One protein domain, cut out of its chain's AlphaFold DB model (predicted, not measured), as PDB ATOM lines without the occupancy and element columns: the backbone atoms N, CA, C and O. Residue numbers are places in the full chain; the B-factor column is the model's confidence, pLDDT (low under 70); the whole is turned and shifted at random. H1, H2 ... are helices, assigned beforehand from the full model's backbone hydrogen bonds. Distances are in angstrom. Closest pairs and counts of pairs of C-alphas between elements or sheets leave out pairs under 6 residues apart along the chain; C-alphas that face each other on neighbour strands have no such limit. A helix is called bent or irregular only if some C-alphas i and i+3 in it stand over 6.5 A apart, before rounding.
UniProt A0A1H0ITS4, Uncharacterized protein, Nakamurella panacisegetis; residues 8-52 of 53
ATOM      1  N   LYS A   8      37.303 -36.011 -25.466       81.25
ATOM      2  CA  LYS A   8      35.941 -35.590 -25.791       81.25
ATOM      3  C   LYS A   8      34.935 -36.026 -24.721       81.25
ATOM      4  O   LYS A   8      34.144 -35.203 -24.281       81.25
ATOM      5  N   GLN A   9      35.017 -37.280 -24.270       83.12
ATOM      6  CA  GLN A   9      34.163 -37.807 -23.203       83.12
ATOM      7  C   GLN A   9      34.354 -37.013 -21.905       83.12
ATOM      8  O   GLN A   9      33.386 -36.614 -21.274       83.12
ATOM      9  N   VAL A  10      35.608 -36.715 -21.550       84.38
ATOM     10  CA  VAL A  10      35.933 -35.945 -20.343       84.38
ATOM     11  C   VAL A  10      35.325 -34.546 -20.398       84.38
ATOM     12  O   VAL A  10      34.786 -34.094 -19.398       84.38
ATOM     13  N   LEU A  11      35.375 -33.866 -21.547       82.44
ATOM     14  CA  LEU A  11      34.800 -32.524 -21.712       82.44
ATOM     15  C   LEU A  11      33.264 -32.514 -21.714       82.44
ATOM     16  O   LEU A  11      32.655 -31.537 -21.267       82.44
ATOM     17  N   GLU A  12      32.645 -33.575 -22.233       87.38
ATOM     18  CA  GLU A  12      31.192 -33.760 -22.222       87.38
ATOM     19  C   GLU A  12      30.677 -34.007 -20.798       87.38
ATOM     20  O   GLU A  12      29.667 -33.412 -20.418       87.38
ATOM     21  N   ASP A  13      31.429 -34.774 -20.003       90.75
ATOM     22  CA  ASP A  13      31.110 -35.133 -18.617       90.75
ATOM     23  C   ASP A  13      31.276 -33.962 -17.619       90.75
ATOM     24  O   ASP A  13      30.829 -34.058 -16.474       90.75
ATOM     25  N   LEU A  14      31.900 -32.845 -18.021       88.44
ATOM     26  CA  LEU A  14      32.030 -31.657 -17.169       88.44
ATOM     27  C   LEU A  14      30.683 -30.952 -16.976       88.44
ATOM     28  O   LEU A  14      29.933 -30.734 -17.928       88.44
ATOM     29  N   SER A  15      30.422 -30.488 -15.757       92.38
ATOM     30  CA  SER A  15      29.343 -29.533 -15.505       92.38
ATOM     31  C   SER A  15      29.654 -28.166 -16.122       92.38
ATOM     32  O   SER A  15      30.802 -27.845 -16.446       92.38
ATOM     33  N   ASP A  16      28.640 -27.315 -16.259       91.69
ATOM     34  CA  ASP A  16      28.824 -25.980 -16.836       91.69
ATOM     35  C   ASP A  16      29.742 -25.092 -15.978       91.69
ATOM     36  O   ASP A  16      30.562 -24.348 -16.516       91.69
ATOM     37  N   GLU A  17      29.693 -25.245 -14.652       90.38
ATOM     38  CA  GLU A  17      30.620 -24.584 -13.726       90.38
ATOM     39  C   GLU A  17      32.061 -25.081 -13.910       90.38
ATOM     40  O   GLU A  17      32.999 -24.281 -13.959       90.38
ATOM     41  N   GLN A  18      32.252 -26.393 -14.081       86.75
ATOM     42  CA  GLN A  18      33.570 -26.979 -14.320       86.75
ATOM     43  C   GLN A  18      34.138 -26.565 -15.682       86.75
ATOM     44  O   GLN A  18      35.329 -26.269 -15.784       86.75
ATOM     45  N   ARG A  19      33.298 -26.469 -16.721       87.31
ATOM     46  CA  ARG A  19      33.694 -25.938 -18.036       87.31
ATOM     47  C   ARG A  19      34.082 -24.465 -17.961       87.31
ATOM     48  O   ARG A  19      35.077 -24.071 -18.569       87.31
ATOM     49  N   ALA A  20      33.343 -23.657 -17.201       87.38
ATOM     50  CA  ALA A  20      33.667 -22.249 -16.990       87.38
ATOM     51  C   ALA A  20      35.005 -22.072 -16.252       87.38
ATOM     52  O   ALA A  20      35.826 -21.243 -16.653       87.38
ATOM     53  N   LEU A  21      35.257 -22.887 -15.223       88.75
ATOM     54  CA  LEU A  21      36.532 -22.896 -14.508       88.75
ATOM     55  C   LEU A  21      37.684 -23.339 -15.418       88.75
ATOM     56  O   LEU A  21      38.700 -22.651 -15.483       88.75
ATOM     57  N   LEU A  22      37.510 -24.434 -16.166       88.38
ATOM     58  CA  LEU A  22      38.509 -24.932 -17.113       88.38
ATOM     59  C   LEU A  22      38.865 -23.869 -18.157       88.38
ATOM     60  O   LEU A  22      40.040 -23.627 -18.415       88.38
ATOM     61  N   LYS A  23      37.862 -23.181 -18.709       85.81
ATOM     62  CA  LYS A  23      38.075 -22.077 -19.650       85.81
ATOM     63  C   LYS A  23      38.908 -20.956 -19.027       85.81
ATOM     64  O   LYS A  23      39.874 -20.514 -19.640       85.81
ATOM     65  N   ARG A  24      38.580 -20.539 -17.802       84.69
ATOM     66  CA  ARG A  24      39.304 -19.471 -17.100       84.69
ATOM     67  C   ARG A  24      40.749 -19.862 -16.783       84.69
ATOM     68  O   ARG A  24      41.645 -19.038 -16.928       84.69
ATOM     69  N   VAL A  25      40.986 -21.117 -16.405       88.62
ATOM     70  CA  VAL A  25      42.340 -21.657 -16.208       88.62
ATOM     71  C   VAL A  25      43.120 -21.641 -17.519       88.62
ATOM     72  O   VAL A  25      44.236 -21.140 -17.545       88.62
ATOM     73  N   LEU A  26      42.532 -22.104 -18.624       85.12
ATOM     74  CA  LEU A  26      43.187 -22.081 -19.936       85.12
ATOM     75  C   LEU A  26      43.484 -20.656 -20.421       85.12
ATOM     76  O   LEU A  26      44.523 -20.423 -21.030       85.12
ATOM     77  N   GLU A  27      42.605 -19.694 -20.141       81.38
ATOM     78  CA  GLU A  27      42.839 -18.275 -20.426       81.38
ATOM     79  C   GLU A  27      44.001 -17.713 -19.597       81.38
ATOM     80  O   GLU A  27      44.842 -17.002 -20.146       81.38
ATOM     81  N   ILE A  28      44.096 -18.076 -18.313       82.31
ATOM     82  CA  ILE A  28      45.217 -17.706 -17.439       82.31
ATOM     83  C   ILE A  28      46.515 -18.344 -17.928       82.31
ATOM     84  O   ILE A  28      47.512 -17.647 -18.056       82.31
ATOM     85  N   GLU A  29      46.523 -19.640 -18.230       80.31
ATOM     86  CA  GLU A  29      47.715 -20.334 -18.723       80.31
ATOM     87  C   GLU A  29      48.147 -19.799 -20.094       80.31
ATOM     88  O   GLU A  29      49.332 -19.594 -20.342       80.31
ATOM     89  N   ARG A  30      47.199 -19.456 -20.972       76.00
ATOM     90  CA  ARG A  30      47.496 -18.764 -22.230       76.00
ATOM     91  C   ARG A  30      48.077 -17.376 -21.979       76.00
ATOM     92  O   ARG A  30      49.045 -17.001 -22.636       76.00
ATOM     93  N   ALA A  31      47.516 -16.617 -21.039       70.69
ATOM     94  CA  ALA A  31      48.064 -15.329 -20.639       70.69
ATOM     95  C   ALA A  31      49.484 -15.495 -20.079       70.69
ATOM     96  O   ALA A  31      50.361 -14.773 -20.524       70.69
ATOM     97  N   LYS A  32      49.735 -16.497 -19.221       67.06
ATOM     98  CA  LYS A  32      51.057 -16.886 -18.695       67.06
ATOM     99  C   LYS A  32      52.048 -17.259 -19.795       67.06
ATOM    100  O   LYS A  32      53.200 -16.859 -19.731       67.06
ATOM    101  N   LEU A  33      51.606 -17.965 -20.836       62.09
ATOM    102  CA  LEU A  33      52.433 -18.264 -22.007       62.09
ATOM    103  C   LEU A  33      52.800 -16.993 -22.785       62.09
ATOM    104  O   LEU A  33      53.949 -16.841 -23.186       62.09
ATOM    105  N   HIS A  34      51.868 -16.048 -22.943       52.09
ATOM    106  CA  HIS A  34      52.171 -14.707 -23.474       52.09
ATOM    107  C   HIS A  34      53.023 -13.854 -22.513       52.09
ATOM    108  O   HIS A  34      53.695 -12.918 -22.932       52.09
ATOM    109  N   ILE A  35      53.019 -14.222 -21.239       48.81
ATOM    110  CA  ILE A  35      53.783 -13.689 -20.115       48.81
ATOM    111  C   ILE A  35      55.068 -14.518 -19.893       48.81
ATOM    112  O   ILE A  35      55.784 -14.290 -18.939       48.81
ATOM    113  N   THR A  36      55.511 -15.382 -20.817       51.09
ATOM    114  CA  THR A  36      56.895 -15.926 -20.764       51.09
ATOM    115  C   THR A  36      57.982 -14.852 -20.985       51.09
ATOM    116  O   THR A  36      59.166 -15.167 -21.048       51.09
ATOM    117  N   ALA A  37      57.596 -13.568 -21.024       52.03
ATOM    118  CA  ALA A  37      58.458 -12.405 -20.808       52.03
ATOM    119  C   ALA A  37      58.275 -11.703 -19.430       52.03
ATOM    120  O   ALA A  37      58.942 -10.705 -19.173       52.03
ATOM    121  N   TYR A  38      57.397 -12.179 -18.543       57.56
ATOM    122  CA  TYR A  38      57.119 -11.629 -17.210       57.56
ATOM    123  C   TYR A  38      56.819 -12.747 -16.188       57.56
ATOM    124  O   TYR A  38      55.766 -13.362 -16.188       57.56
ATOM    125  N   ASP A  39      57.743 -13.037 -15.284       58.38
ATOM    126  CA  ASP A  39      57.527 -14.062 -14.260       58.38
ATOM    127  C   ASP A  39      56.691 -13.507 -13.087       58.38
ATOM    128  O   ASP A  39      57.212 -12.831 -12.208       58.38
ATOM    129  N   ALA A  40      55.379 -13.776 -13.084       66.94
ATOM    130  CA  ALA A  40      54.433 -13.322 -12.051       66.94
ATOM    131  C   ALA A  40      54.358 -14.256 -10.822       66.94
ATOM    132  O   ALA A  40      53.401 -14.196 -10.044       66.94
ATOM    133  N   THR A  41      55.321 -15.171 -10.665       69.38
ATOM    134  CA  THR A  41      55.335 -16.157  -9.572       69.38
ATOM    135  C   THR A  41      55.366 -15.482  -8.202       69.38
ATOM    136  O   THR A  41      54.624 -15.891  -7.306       69.38
ATOM    137  N   ASP A  42      56.143 -14.408  -8.059       67.75
ATOM    138  CA  ASP A  42      56.237 -13.645  -6.812       67.75
ATOM    139  C   ASP A  42      54.937 -12.890  -6.488       67.75
ATOM    140  O   ASP A  42      54.497 -12.883  -5.335       67.75
ATOM    141  N   ASP A  43      54.262 -12.347  -7.507       73.88
ATOM    142  CA  ASP A  43      52.997 -11.615  -7.355       73.88
ATOM    143  C   ASP A  43      51.858 -12.546  -6.905       73.88
ATOM    144  O   ASP A  43      51.054 -12.209  -6.031       73.88
ATOM    145  N   LEU A  44      51.811 -13.762  -7.459       71.88
ATOM    146  CA  LEU A  44      50.861 -14.798  -7.048       71.88
ATOM    147  C   LEU A  44      51.137 -15.296  -5.623       71.88
ATOM    148  O   LEU A  44      50.200 -15.479  -4.847       71.88
ATOM    149  N   LEU A  45      52.407 -15.489  -5.256       76.25
ATOM    150  CA  LEU A  45      52.808 -15.881  -3.901       76.25
ATOM    151  C   LEU A  45      52.454 -14.816  -2.858       76.25
ATOM    152  O   LEU A  45      52.047 -15.169  -1.749       76.25
ATOM    153  N   ALA A  46      52.586 -13.534  -3.202       76.88
ATOM    154  CA  ALA A  46      52.180 -12.427  -2.343       76.88
ATOM    155  C   ALA A  46      50.659 -12.409  -2.134       76.88
ATOM    156  O   ALA A  46      50.198 -12.413  -0.994       76.88
ATOM    157  N   ALA A  47      49.879 -12.496  -3.216       76.12
ATOM    158  CA  ALA A  47      48.420 -12.481  -3.139       76.12
ATOM    159  C   ALA A  47      47.851 -13.661  -2.332       76.12
ATOM    160  O   ALA A  47      46.891 -13.504  -1.579       76.12
ATOM    161  N   VAL A  48      48.450 -14.851  -2.444       73.81
ATOM    162  CA  VAL A  48      48.013 -16.030  -1.679       73.81
ATOM    163  C   VAL A  48      48.275 -15.861  -0.179       73.81
ATOM    164  O   VAL A  48      47.405 -16.210   0.617       73.81
ATOM    165  N   LYS A  49      49.416 -15.277   0.211       72.00
ATOM    166  CA  LYS A  49      49.752 -15.000   1.622       72.00
ATOM    167  C   LYS A  49      48.854 -13.944   2.268       72.00
ATOM    168  O   LYS A  49      48.695 -13.943   3.482       72.00
ATOM    169  N   GLU A  50      48.276 -13.039   1.481       72.06
ATOM    170  CA  GLU A  50      47.312 -12.057   1.991       72.06
ATOM    171  C   GLU A  50      45.919 -12.658   2.229       72.06
ATOM    172  O   GLU A  50      45.178 -12.183   3.087       72.06
ATOM    173  N   ILE A  51      45.558 -13.709   1.488       69.88
ATOM    174  CA  ILE A  51      44.238 -14.353   1.569       69.88
ATOM    175  C   ILE A  51      44.229 -15.490   2.601       69.88
ATOM    176  O   ILE A  51      43.202 -15.742   3.237       69.88
ATOM    177  N   LEU A  52      45.357 -16.177   2.776       51.44
ATOM    178  CA  LEU A  52      45.536 -17.272   3.727       51.44
ATOM    179  C   LEU A  52      46.820 -17.016   4.535       51.44
ATOM    180  O   LEU A  52      47.898 -17.091   3.937       51.44
TER     181      LEU A  52
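This is residues 8 to 52 of the 53 residues of an uncharacterized protein of Nakamurella panacisegetis (UniProt A0A1H0ITS4). Three helices follow one another along an open, flat string with no shared core: the small turn of H1 sits beside the first end of the long helix H2, and beyond the other end of H2 the chain folds back through residues 35 to 40 into H3, so that H2 and H3 are the two legs of an open V whose legs stay apart. Residues 23 to 31 of H2, residues 33 to 39 around the tip of the V, and residues 41 to 52, which hold H3, stand free. The printed part has 45 residues with three named helices, in the order H1, H2, H3, and no named strand; the class is all helix. The whole is only just extended, close to loose, with a radius of gyration of the C-alphas of 14.1 A, and the C-alphas span 36 by 28 by 11 A along their three main axes.

The printed part begins with H1, residues 8 to 12, Lys 8 to Glu 12, which is 6.2 A from first to last C-alpha. Its first C-alpha, that of Lys 8, is at (35.941, -35.590, -25.791). Residues 13 to 15 lead from it to H2. This is the longest helix, residues 16 to 34, Asp 16 to His 34, 19 residues and 26.8 A from first to last C-alpha. It runs from C-alpha 16 at (28.824, -25.980, -16.836) to C-alpha 34 at (52.171, -14.707, -23.474), and x rises by far the most along the way. Residues 35 to 40 come next. Then follows H3, residues 41 to 51, Thr 41 to Ile 51, 11 residues and 15.8 A from first to last C-alpha. It ends with C-alpha 51 at (44.238, -14.353, 1.569), and Leu 52 is the last printed residue.

No helix touches another. H1 and H2 are close but not clearly touching, with 1 pair of C-alphas within 8 A: their closest C-alphas, those of Leu 11 and Arg 19, are 7.6 A apart. The centres of these two helices are 16.3 A apart. H1 and H3 are apart. H2 and H3 are apart too, though they follow each other in the chain: no C-alpha of the one is within 8 A of the other. The N-to-C direction of H2 is (0.88, 0.40, -0.26) and that of H3 is (-0.66, 0.04, 0.75). There is no hairpin. In the backbones of H1, H2 and H3 every pair of O of residue i and N of residue i+4 is within hydrogen-bond range, with a mean distance of 2.9 A in H2 and 3.1 A in H3. None of the helices is bent or irregular.

The two C-alphas farthest apart are those of Gln 9 and Glu 50, 38.3 A from each other, and the first and last printed C-alphas, those of Lys 8 and Leu 52, are 36.0 A apart. The printed part has no cut. The link from H1 to H2, with 3 residues between them, is tight; the link from H2 to H3, with 6 residues, is short; no link is long. The full chain has 53 residues, of which 8 to 52 are printed. The mean pLDDT of the printed part is 75.8. Confidence is low, under 70, at 13 residues: residues 32 to 42, of which 32 to 34 belong to H2 and 41 to 42 to H3, and residues 51 to 52, of which 51 belongs to H3. The mean pLDDT is 84 in H1, 81 in H2 and 73 in H3.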